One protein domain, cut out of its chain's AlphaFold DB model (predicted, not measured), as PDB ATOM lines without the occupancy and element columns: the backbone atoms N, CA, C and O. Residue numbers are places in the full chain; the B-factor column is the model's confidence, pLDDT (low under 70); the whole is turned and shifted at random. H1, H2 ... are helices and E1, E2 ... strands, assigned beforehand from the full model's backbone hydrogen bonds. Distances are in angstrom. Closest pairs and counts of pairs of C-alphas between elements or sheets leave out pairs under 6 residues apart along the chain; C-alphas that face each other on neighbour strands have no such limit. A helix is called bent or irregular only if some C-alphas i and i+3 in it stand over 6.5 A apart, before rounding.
ATOM      1  N   GLY A  37     282.416 219.896 186.757       61.59
ATOM      2  CA  GLY A  37     281.170 219.140 186.844       61.59
ATOM      3  C   GLY A  37     280.013 219.817 186.101       61.59
ATOM      4  O   GLY A  37     280.195 220.800 185.386       61.59
ATOM      5  N   LYS A  38     278.804 219.273 186.261       67.56
ATOM      6  CA  LYS A  38     277.571 219.915 185.782       67.56
ATOM      7  C   LYS A  38     277.045 220.859 186.859       67.56
ATOM      8  O   LYS A  38     276.919 220.453 188.014       67.56
ATOM      9  N   GLY A  39     276.720 222.092 186.481       71.25
ATOM     10  CA  GLY A  39     276.063 223.049 187.371       71.25
ATOM     11  C   GLY A  39     274.554 222.807 187.410       71.25
ATOM     12  O   GLY A  39     273.950 222.526 186.384       71.25
ATOM     13  N   GLY A  40     273.921 222.911 188.575       76.50
ATOM     14  CA  GLY A  40     272.461 222.943 188.693       76.50
ATOM     15  C   GLY A  40     271.994 224.367 188.971       76.50
ATOM     16  O   GLY A  40     272.528 225.018 189.863       76.50
ATOM     17  N   ILE A  41     270.997 224.844 188.233       82.88
ATOM     18  CA  ILE A  41     270.366 226.146 188.435       82.88
ATOM     19  C   ILE A  41     268.952 225.907 188.956       82.88
ATOM     20  O   ILE A  41     268.124 225.285 188.287       82.88
ATOM     21  N   VAL A  42     268.671 226.416 190.153       86.50
ATOM     22  CA  VAL A  42     267.338 226.398 190.760       86.50
ATOM     23  C   VAL A  42     266.763 227.806 190.690       86.50
ATOM     24  O   VAL A  42     267.380 228.757 191.156       86.50
ATOM     25  N   LEU A  43     265.566 227.925 190.130       90.50
ATOM     26  CA  LEU A  43     264.756 229.136 190.153       90.50
ATOM     27  C   LEU A  43     263.554 228.886 191.064       90.50
ATOM     28  O   LEU A  43     262.866 227.874 190.916       90.50
ATOM     29  N   ALA A  44     263.306 229.797 191.997       94.00
ATOM     30  CA  ALA A  44     262.148 229.761 192.880       94.00
ATOM     31  C   ALA A  44     261.768 231.187 193.284       94.00
ATOM     32  O   ALA A  44     262.640 232.039 193.440       94.00
ATOM     33  N   VAL A  45     260.471 231.446 193.463       95.00
ATOM     34  CA  VAL A  45     259.996 232.691 194.082       95.00
ATOM     35  C   VAL A  45     259.711 232.411 195.548       95.00
ATOM     36  O   VAL A  45     258.983 231.472 195.875       95.00
ATOM     37  N   LEU A  46     260.288 233.223 196.428       94.56
ATOM     38  CA  LEU A  46     260.062 233.144 197.866       94.56
ATOM     39  C   LEU A  46     259.050 234.205 198.288       94.56
ATOM     40  O   LEU A  46     259.122 235.360 197.871       94.56
ATOM     41  N   THR A  47     258.108 233.801 199.127       90.94
ATOM     42  CA  THR A  47     257.142 234.665 199.796       90.94
ATOM     43  C   THR A  47     257.327 234.536 201.308       90.94
ATOM     44  O   THR A  47     258.087 233.696 201.792       90.94
ATOM     45  N   LYS A  48     256.602 235.355 202.075       87.88
ATOM     46  CA  LYS A  48     256.568 235.257 203.543       87.88
ATOM     47  C   LYS A  48     256.131 233.870 204.055       87.88
ATOM     48  O   LYS A  48     256.501 233.503 205.161       87.88
ATOM     49  N   ASP A  49     255.366 233.126 203.254       87.56
ATOM     50  CA  ASP A  49     254.793 231.827 203.617       87.56
ATOM     51  C   ASP A  49     255.647 230.657 203.078       87.56
ATOM     52  O   ASP A  49     255.271 229.494 203.202       87.56
ATOM     53  N   GLY A  50     256.804 230.957 202.472       91.19
ATOM     54  CA  GLY A  50     257.732 229.979 201.908       91.19
ATOM     55  C   GLY A  50     257.837 230.063 200.387       91.19
ATOM     56  O   GLY A  50     257.696 231.124 199.782       91.19
ATOM     57  N   THR A  51     258.144 228.945 199.733       94.62
ATOM     58  CA  THR A  51     258.259 228.911 198.270       94.62
ATOM     59  C   THR A  51     256.884 229.008 197.618       94.62
ATOM     60  O   THR A  51     255.990 228.225 197.928       94.62
ATOM     61  N   LEU A  52     256.727 229.931 196.664       94.00
ATOM     62  CA  LEU A  52     255.500 230.087 195.887       94.00
ATOM     63  C   LEU A  52     255.200 228.781 195.125       94.00
ATOM     64  O   LEU A  52     256.018 228.380 194.282       94.00
ATOM     65  N   PRO A  53     254.055 228.117 195.369       93.06
ATOM     66  CA  PRO A  53     253.714 226.877 194.684       93.06
ATOM     67  C   PRO A  53     253.721 227.047 193.163       93.06
ATOM     68  O   PRO A  53     253.235 228.040 192.626       93.06
ATOM     69  N   GLY A  54     254.324 226.091 192.456       92.56
ATOM     70  CA  GLY A  54     254.461 226.135 190.999       92.56
ATOM     71  C   GLY A  54     255.576 227.047 190.473       92.56
ATOM     72  O   GLY A  54     255.871 226.980 189.278       92.56
ATOM     73  N   SER A  55     256.248 227.837 191.321       94.50
ATOM     74  CA  SER A  55     257.381 228.672 190.893       94.50
ATOM     75  C   SER A  55     258.675 227.886 190.681       94.50
ATOM     76  O   SER A  55     259.474 228.272 189.839       94.50
ATOM     77  N   LEU A  56     258.868 226.753 191.364       93.12
ATOM     78  CA  LEU A  56     260.110 225.980 191.291       93.12
ATOM     79  C   LEU A  56     260.420 225.523 189.850       93.12
ATOM     80  O   LEU A  56     259.585 224.901 189.184       93.12
ATOM     81  N   LYS A  57     261.636 225.806 189.373       88.12
ATOM     82  CA  LYS A  57     262.175 225.318 188.096       88.12
ATOM     83  C   LYS A  57     263.641 224.937 188.276       88.12
ATOM     84  O   LYS A  57     264.436 225.740 188.753       88.12
ATOM     85  N   PHE A  58     263.999 223.725 187.869       84.44
ATOM     86  CA  PHE A  58     265.379 223.246 187.870       84.44
ATOM     87  C   PHE A  58     265.904 223.169 186.436       84.44
ATOM     88  O   PHE A  58     265.205 222.685 185.544       84.44
ATOM     89  N   ARG A  59     267.122 223.657 186.207       77.31
ATOM     90  CA  ARG A  59     267.855 223.536 184.943       77.31
ATOM     91  C   ARG A  59     269.235 222.951 185.233       77.31
ATOM     92  O   ARG A  59     269.865 223.331 186.215       77.31
ATOM     93  N   VAL A  60     269.713 222.045 184.390       72.06
ATOM     94  CA  VAL A  60     271.079 221.512 184.484       72.06
ATOM     95  C   VAL A  60     271.923 222.231 183.444       72.06
ATOM     96  O   VAL A  60     271.643 222.116 182.256       72.06
ATOM     97  N   SER A  61     272.937 222.957 183.899       67.19
ATOM     98  CA  SER A  61     273.963 223.536 183.045       67.19
ATOM     99  C   SER A  61     274.935 222.450 182.605       67.19
ATOM    100  O   SER A  61     275.425 221.649 183.413       67.19
ATOM    101  N   GLY A  62     275.192 222.395 181.305       57.81
ATOM    102  CA  GLY A  62     276.075 221.391 180.739       57.81
ATOM    103  C   GLY A  62     276.509 221.719 179.326       57.81
ATOM    104  O   GLY A  62     275.907 221.207 178.389       57.81
ATOM    105  N   GLN A  63     277.600 222.468 179.186       52.91
ATOM    106  CA  GLN A  63     278.438 222.460 177.987       52.91
ATOM    107  C   GLN A  63     279.937 222.552 178.343       52.91
ATOM    108  O   GLN A  63     280.317 222.611 179.516       52.91
ATOM    109  N   LYS A  64     280.770 222.316 177.319       50.75
ATOM    110  CA  LYS A  64     282.193 221.937 177.372       50.75
ATOM    111  C   LYS A  64     283.047 222.962 178.130       50.75
ATOM    112  O   LYS A  64     282.710 224.133 178.213       50.75
ATOM    113  N   VAL A  65     284.197 222.524 178.648       48.41
ATOM    114  CA  VAL A  65     285.151 223.378 179.390       48.41
ATOM    115  C   VAL A  65     285.566 224.623 178.590       48.41
ATOM    116  O   VAL A  65     285.710 225.690 179.183       48.41
ATOM    117  N   ASP A  66     285.663 224.508 177.264       51.88
ATOM    118  CA  ASP A  66     286.015 225.612 176.360       51.88
ATOM    119  C   ASP A  66     284.911 226.676 176.235       51.88
ATOM    120  O   ASP A  66     285.206 227.843 175.986       51.88
ATOM    121  N   ASP A  67     283.651 226.308 176.478       49.81
ATOM    122  CA  ASP A  67     282.516 227.229 176.456       49.81
ATOM    123  C   ASP A  67     282.346 227.972 177.799       49.81
ATOM    124  O   ASP A  67     281.629 228.961 177.855       49.81
ATOM    125  N   GLN A  68     283.027 227.576 178.888       42.94
ATOM    126  CA  GLN A  68     282.761 228.076 180.255       42.94
ATOM    127  C   GLN A  68     282.965 229.578 180.480       42.94
ATOM    128  O   GLN A  68     282.380 230.126 181.419       42.94
ATOM    129  N   TYR A  69     283.806 230.243 179.686       44.94
ATOM    130  CA  TYR A  69     283.961 231.699 179.777       44.94
ATOM    131  C   TYR A  69     282.804 232.452 179.094       44.94
ATOM    132  O   TYR A  69     282.563 233.608 179.434       44.94
ATOM    133  N   GLU A  70     282.044 231.787 178.215       44.34
ATOM    134  CA  GLU A  70     280.852 232.324 177.539       44.34
ATOM    135  C   GLU A  70     279.522 231.712 178.046       44.34
ATOM    136  O   GLU A  70     278.457 232.318 177.914       44.34
ATOM    137  N   ASP A  71     279.561 230.534 178.678       38.88
ATOM    138  CA  ASP A  71     278.394 229.684 178.966       38.88
ATOM    139  C   ASP A  71     277.535 230.127 180.144       38.88
ATOM    140  O   ASP A  71     276.386 229.694 180.258       38.88
ATOM    141  N   PHE A  72     278.026 231.024 181.003       47.41
ATOM    142  CA  PHE A  72     277.211 231.534 182.111       47.41
ATOM    143  C   PHE A  72     275.941 232.254 181.612       47.41
ATOM    144  O   PHE A  72     274.975 232.407 182.357       47.41
ATOM    145  N   HIS A  73     275.922 232.658 180.336       53.22
ATOM    146  CA  HIS A  73     274.810 233.355 179.694       53.22
ATOM    147  C   HIS A  73     274.000 232.507 178.708       53.22
ATOM    148  O   HIS A  73     272.960 232.980 178.249       53.22
ATOM    149  N   LYS A  74     274.408 231.274 178.368       57.81
ATOM    150  CA  LYS A  74     273.604 230.439 177.456       57.81
ATOM    151  C   LYS A  74     272.363 229.890 178.159       57.81
ATOM    152  O   LYS A  74     271.254 230.035 177.647       57.81
ATOM    153  N   ASP A  75     272.538 229.344 179.362       66.31
ATOM    154  CA  ASP A  75     271.453 228.711 180.126       66.31
ATOM    155  C   ASP A  75     270.543 229.721 180.845       66.31
ATOM    156  O   ASP A  75     269.344 229.461 181.036       66.31
ATOM    157  N   MET A  76     271.111 230.873 181.227       74.88
ATOM    158  CA  MET A  76     270.412 231.990 181.861       74.88
ATOM    159  C   MET A  76     270.590 233.277 181.050       74.88
ATOM    160  O   MET A  76     271.558 234.021 181.200       74.88
ATOM    161  N   ASN A  77     269.619 233.526 180.177       81.94
ATOM    162  CA  ASN A  77     269.537 234.708 179.330       81.94
ATOM    163  C   ASN A  77     268.214 235.455 179.554       81.94
ATOM    164  O   ASN A  77     267.329 234.993 180.280       81.94
ATOM    165  N   SER A  78     268.079 236.615 178.914       83.62
ATOM    166  CA  SER A  78     266.888 237.458 179.034       83.62
ATOM    167  C   SER A  78     265.608 236.752 178.603       83.62
ATOM    168  O   SER A  78     264.601 236.889 179.284       83.62
ATOM    169  N   SER A  79     265.643 235.927 177.557       85.69
ATOM    170  CA  SER A  79     264.479 235.140 177.136       85.69
ATOM    171  C   SER A  79     264.087 234.092 178.180       85.69
ATOM    172  O   SER A  79     262.920 233.986 178.542       85.69
ATOM    173  N   ALA A  80     265.060 233.370 178.741       85.75
ATOM    174  CA  ALA A  80     264.830 232.397 179.804       85.75
ATOM    175  C   ALA A  80     264.260 233.039 181.081       85.75
ATOM    176  O   ALA A  80     263.452 232.405 181.769       85.75
ATOM    177  N   CYS A  81     264.687 234.269 181.389       89.25
ATOM    178  CA  CYS A  81     264.126 235.085 182.459       89.25
ATOM    179  C   CYS A  81     262.691 235.517 182.127       89.25
ATOM    180  O   CYS A  81     261.790 235.259 182.920       89.25
ATOM    181  N   GLU A  82     262.448 236.093 180.944       90.31
ATOM    182  CA  GLU A  82     261.121 236.526 180.480       90.31
ATOM    183  C   GLU A  82     260.096 235.380 180.539       90.31
ATOM    184  O   GLU A  82     259.026 235.545 181.125       90.31
ATOM    185  N   GLU A  83     260.438 234.197 180.022       91.19
ATOM    186  CA  GLU A  83     259.598 232.992 180.100       91.19
ATOM    187  C   GLU A  83     259.275 232.599 181.545       91.19
ATOM    188  O   GLU A  83     258.155 232.199 181.872       91.19
ATOM    189  N   TYR A  84     260.268 232.686 182.432       92.75
ATOM    190  CA  TYR A  84     260.069 232.383 183.842       92.75
ATOM    191  C   TYR A  84     259.141 233.414 184.499       92.75
ATOM    192  O   TYR A  84     258.210 233.022 185.203       92.75
ATOM    193  N   MET A  85     259.317 234.707 184.204       94.19
ATOM    194  CA  MET A  85     258.465 235.794 184.702       94.19
ATOM    195  C   MET A  85     257.016 235.666 184.235       94.19
ATOM    196  O   MET A  85     256.103 235.813 185.048       94.19
ATOM    197  N   GLN A  86     256.789 235.313 182.967       94.12
ATOM    198  CA  GLN A  86     255.446 235.053 182.430       94.12
ATOM    199  C   GLN A  86     254.715 233.947 183.201       94.12
ATOM    200  O   GLN A  86     253.498 234.012 183.363       94.12
ATOM    201  N   LYS A  87     255.452 232.960 183.725       94.31
ATOM    202  CA  LYS A  87     254.899 231.903 184.576       94.31
ATOM    203  C   LYS A  87     254.650 232.374 186.012       94.31
ATOM    204  O   LYS A  87     253.606 232.055 186.575       94.31
ATOM    205  N   VAL A  88     255.601 233.074 186.640       95.19
ATOM    206  CA  VAL A  88     255.531 233.355 188.088       95.19
ATOM    207  C   VAL A  88     254.720 234.591 188.457       95.19
ATOM    208  O   VAL A  88     254.123 234.606 189.532       95.19
ATOM    209  N   ILE A  89     254.646 235.606 187.592       94.88
ATOM    210  CA  ILE A  89     253.898 236.839 187.884       94.88
ATOM    211  C   ILE A  89     252.404 236.547 188.130       94.88
ATOM    212  O   ILE A  89     251.889 237.003 189.154       94.88
ATOM    213  N   PRO A  90     251.701 235.750 187.296       95.25
ATOM    214  CA  PRO A  90     250.306 235.394 187.563       95.25
ATOM    215  C   PRO A  90     250.116 234.638 188.883       95.25
ATOM    216  O   PRO A  90     249.165 234.909 189.612       95.25
ATOM    217  N   LEU A  91     251.040 233.731 189.226       95.06
ATOM    218  CA  LEU A  91     251.001 232.987 190.490       95.06
ATOM    219  C   LEU A  91     251.147 233.927 191.691       95.06
ATOM    220  O   LEU A  91     250.425 233.801 192.679       95.06
ATOM    221  N   LEU A  92     252.051 234.904 191.588       93.81
ATOM    222  CA  LEU A  92     252.271 235.902 192.627       93.81
ATOM    223  C   LEU A  92     251.036 236.799 192.814       93.81
ATOM    224  O   LEU A  92     250.648 237.078 193.947       93.81
ATOM    225  N   ILE A  93     250.385 237.206 191.717       93.00
ATOM    226  CA  ILE A  93     249.120 237.960 191.750       93.00
ATOM    227  C   ILE A  93     248.019 237.137 192.423       93.00
ATOM    228  O   ILE A  93     247.327 237.652 193.300       93.00
ATOM    229  N   ALA A  94     247.878 235.862 192.054       92.94
ATOM    230  CA  ALA A  94     246.856 234.981 192.609       92.94
ATOM    231  C   ALA A  94     247.010 234.798 194.126       92.94
ATOM    232  O   ALA A  94     246.023 234.857 194.852       92.94
ATOM    233  N   VAL A  95     248.243 234.643 194.620       91.75
ATOM    234  CA  VAL A  95     248.516 234.509 196.063       91.75
ATOM    235  C   VAL A  95     248.355 235.835 196.815       91.75
ATOM    236  O   VAL A  95     247.939 235.839 197.973       91.75
ATOM    237  N   ALA A  96     248.638 236.974 196.181       90.44
ATOM    238  CA  ALA A  96     248.465 238.287 196.800       90.44
ATOM    239  C   ALA A  96     246.996 238.754 196.836       90.44
ATOM    240  O   ALA A  96     246.604 239.454 197.774       90.44
ATOM    241  N   SER A  97     246.177 238.354 195.857       91.00
ATOM    242  CA  SER A  97     244.795 238.820 195.677       91.00
ATOM    243  C   SER A  97     243.907 238.673 196.928       91.00
ATOM    244  O   SER A  97     243.293 239.675 197.305       91.00
ATOM    245  N   PRO A  98     243.898 237.537 197.660       91.38
ATOM    246  CA  PRO A  98     243.093 237.387 198.878       91.38
ATOM    247  C   PRO A  98     243.457 238.364 200.001       91.38
ATOM    248  O   PRO A  98     242.654 238.616 200.893       91.38
ATOM    249  N   THR A  99     244.672 238.917 199.979       88.06
ATOM    250  CA  THR A  99     245.144 239.852 201.007       88.06
ATOM    251  C   THR A  99     244.791 241.309 200.703       88.06
ATOM    252  O   THR A  99     245.060 242.181 201.528       88.06
ATOM    253  N   GLY A 100     244.262 241.598 199.506       89.62
ATOM    254  CA  GLY A 100     244.032 242.961 199.019       89.62
ATOM    255  C   GLY A 100     245.314 243.766 198.765       89.62
ATOM    256  O   GLY A 100     245.246 244.959 198.470       89.62
ATOM    257  N   ARG A 101     246.497 243.146 198.879       86.50
ATOM    258  CA  ARG A 101     247.795 243.800 198.671       86.50
ATOM    259  C   ARG A 101     248.256 243.637 197.231       86.50
ATOM    260  O   ARG A 101     248.025 242.610 196.598       86.50
ATOM    261  N   LYS A 102     248.983 244.638 196.732       89.94
ATOM    262  CA  LYS A 102     249.682 244.528 195.450       89.94
ATOM    263  C   LYS A 102     250.918 243.635 195.619       89.94
ATOM    264  O   LYS A 102     251.676 243.858 196.568       89.94
ATOM    265  N   PRO A 103     251.141 242.646 194.739       90.62
ATOM    266  CA  PRO A 103     252.354 241.844 194.781       90.62
ATOM    267  C   PRO A 103     253.578 242.700 194.439       90.62
ATOM    268  O   PRO A 103     253.527 243.527 193.530       90.62
ATOM    269  N   VAL A 104     254.683 242.471 195.148       91.75
ATOM    270  CA  VAL A 104     255.986 243.095 194.881       91.75
ATOM    271  C   VAL A 104     257.000 241.982 194.655       91.75
ATOM    272  O   VAL A 104     257.118 241.076 195.478       91.75
ATOM    273  N   LEU A 105     257.716 242.047 193.533       92.50
ATOM    274  CA  LEU A 105     258.803 241.134 193.198       92.50
ATOM    275  C   LEU A 105     260.131 241.870 193.382       92.50
ATOM    276  O   LEU A 105     260.326 242.941 192.811       92.50
ATOM    277  N   ILE A 106     261.029 241.293 194.176       92.69
ATOM    278  CA  ILE A 106     262.378 241.815 194.409       92.69
ATOM    279  C   ILE A 106     263.363 240.810 193.825       92.69
ATOM    280  O   ILE A 106     263.280 239.619 194.121       92.69
ATOM    281  N   MET A 107     264.278 241.294 192.992       90.50
ATOM    282  CA  MET A 107     265.350 240.513 192.375       90.50
ATOM    283  C   MET A 107     266.609 241.375 192.323       90.50
ATOM    284  O   MET A 107     266.516 242.604 192.323       90.50
ATOM    285  N   ASP A 108     267.782 240.749 192.276       88.94
ATOM    286  CA  ASP A 108     269.030 241.461 192.011       88.94
ATOM    287  C   ASP A 108     269.053 242.022 190.578       88.94
ATOM    288  O   ASP A 108     268.218 241.691 189.735       88.94
ATOM    289  N   ASN A 109     270.004 242.906 190.279       87.19
ATOM    290  CA  ASN A 109     270.132 243.515 188.954       87.19
ATOM    291  C   ASN A 109     271.091 242.719 188.052       87.19
ATOM    292  O   ASN A 109     272.066 243.263 187.527       87.19
ATOM    293  N   ALA A 110     270.855 241.415 187.901       82.81
ATOM    294  CA  ALA A 110     271.641 240.604 186.982       82.81
ATOM    295  C   ALA A 110     271.401 241.050 185.523       82.81
ATOM    296  O   ALA A 110     270.260 241.344 185.151       82.81
ATOM    297  N   PRO A 111     272.427 241.051 184.646       79.81
ATOM    298  CA  PRO A 111     272.281 241.517 183.263       79.81
ATOM    299  C   PRO A 111     271.169 240.817 182.472       79.81
ATOM    300  O   PRO A 111     270.539 241.435 181.620       79.81
ATOM    301  N   TYR A 112     270.901 239.541 182.765       81.44
ATOM    302  CA  TYR A 112     269.867 238.748 182.098       81.44
ATOM    303  C   TYR A 112     268.455 238.964 182.664       81.44
ATOM    304  O   TYR A 112     267.498 238.468 182.081       81.44
ATOM    305  N   HIS A 113     268.275 239.697 183.768       84.12
ATOM    306  CA  HIS A 113     266.932 240.040 184.257       84.12
ATOM    307  C   HIS A 113     266.217 241.039 183.356       84.12
ATOM    308  O   HIS A 113     264.991 241.114 183.363       84.12
ATOM    309  N   ASN A 114     266.983 241.768 182.550       80.25
ATOM    310  CA  ASN A 114     266.481 242.780 181.648       80.25
ATOM    311  C   ASN A 114     266.803 242.403 180.203       80.25
ATOM    312  O   ASN A 114     267.879 241.895 179.887       80.25
ATOM    313  N   ARG A 115     265.884 242.714 179.291       79.62
ATOM    314  CA  ARG A 115     266.153 242.657 177.856       79.62
ATOM    315  C   ARG A 115     266.520 244.041 177.351       79.62
ATOM    316  O   ARG A 115     265.715 244.969 177.410       79.62
ATOM    317  N   THR A 116     267.725 244.181 176.802       71.88
ATOM    318  CA  THR A 116     268.112 245.403 176.090       71.88
ATOM    319  C   THR A 116     267.210 245.575 174.867       71.88
ATOM    320  O   THR A 116     267.275 244.780 173.932       71.88
TER     321      THR A 116
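What this domain is: This is residues 37 to 116 of the 152 residues of an uncharacterized protein of Caenorhabditis remanei (UniProt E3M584). A two-strand hairpin, E1 and E2, and one long kinked helix, H1, make a loose, elongated shape, with the loop of residues 62 to 77 reaching out at one end of the length and joining E2 to H1. After the helix, residues 100 to 116 fold back along it towards its first end. The printed part has 80 residues with two named strands and one named helix, in the order E1, E2, H1; the sheet, E1 - E2, is antiparallel. The class is mixed, helices and strands, with under half of the residues in named elements. The whole is loose, with a radius of gyration of the C-alphas of 14.9 A and spans of 51 by 28 by 17 A.

How they stand to each other: Begin at E1, residues 39 to 43, and E2, residues 57 to 61: they form a hairpin, antiparallel at 159 degrees. Look at C-alphas 41 and 59, which face each other at 5.0 A; N 41 and O 59 are within hydrogen-bond range at 2.8 A, as are N 61 and O 39 at 2.7 A. Between the strands, residues 46 to 47 pair with residues 50 to 51, antiparallel. H1, residues 78 to 99, is apart from E1. In H1, 14 of 18 O i to N i+4 pairs are within range.

Where its parts are: Find C-alpha 39 at (276.063, 223.049, 187.371); from there E1 runs 13.1 A to C-alpha 43. E2 runs 12.9 A from Lys 57 to Ser 61. Find C-alpha 78 at (266.888, 237.458, 179.034); H1 runs 31.0 A to C-alpha 99 at (245.144, 239.852, 201.007), with a kink of 31 degrees near residue 89. H1 is irregular, but only just: C-alphas 95 and 98 are 6.8 A apart.

The domain as a whole: The two C-alphas farthest apart, those of Asp 66 and Gly 100, are 50.8 A apart. The printed part has no cut, and both links, E1 to E2 and E2 to H1, are long. In the B-factor column you find pLDDT under 70 at residues 37 to 38 and 61 to 75; the mean of the printed part is 80.8.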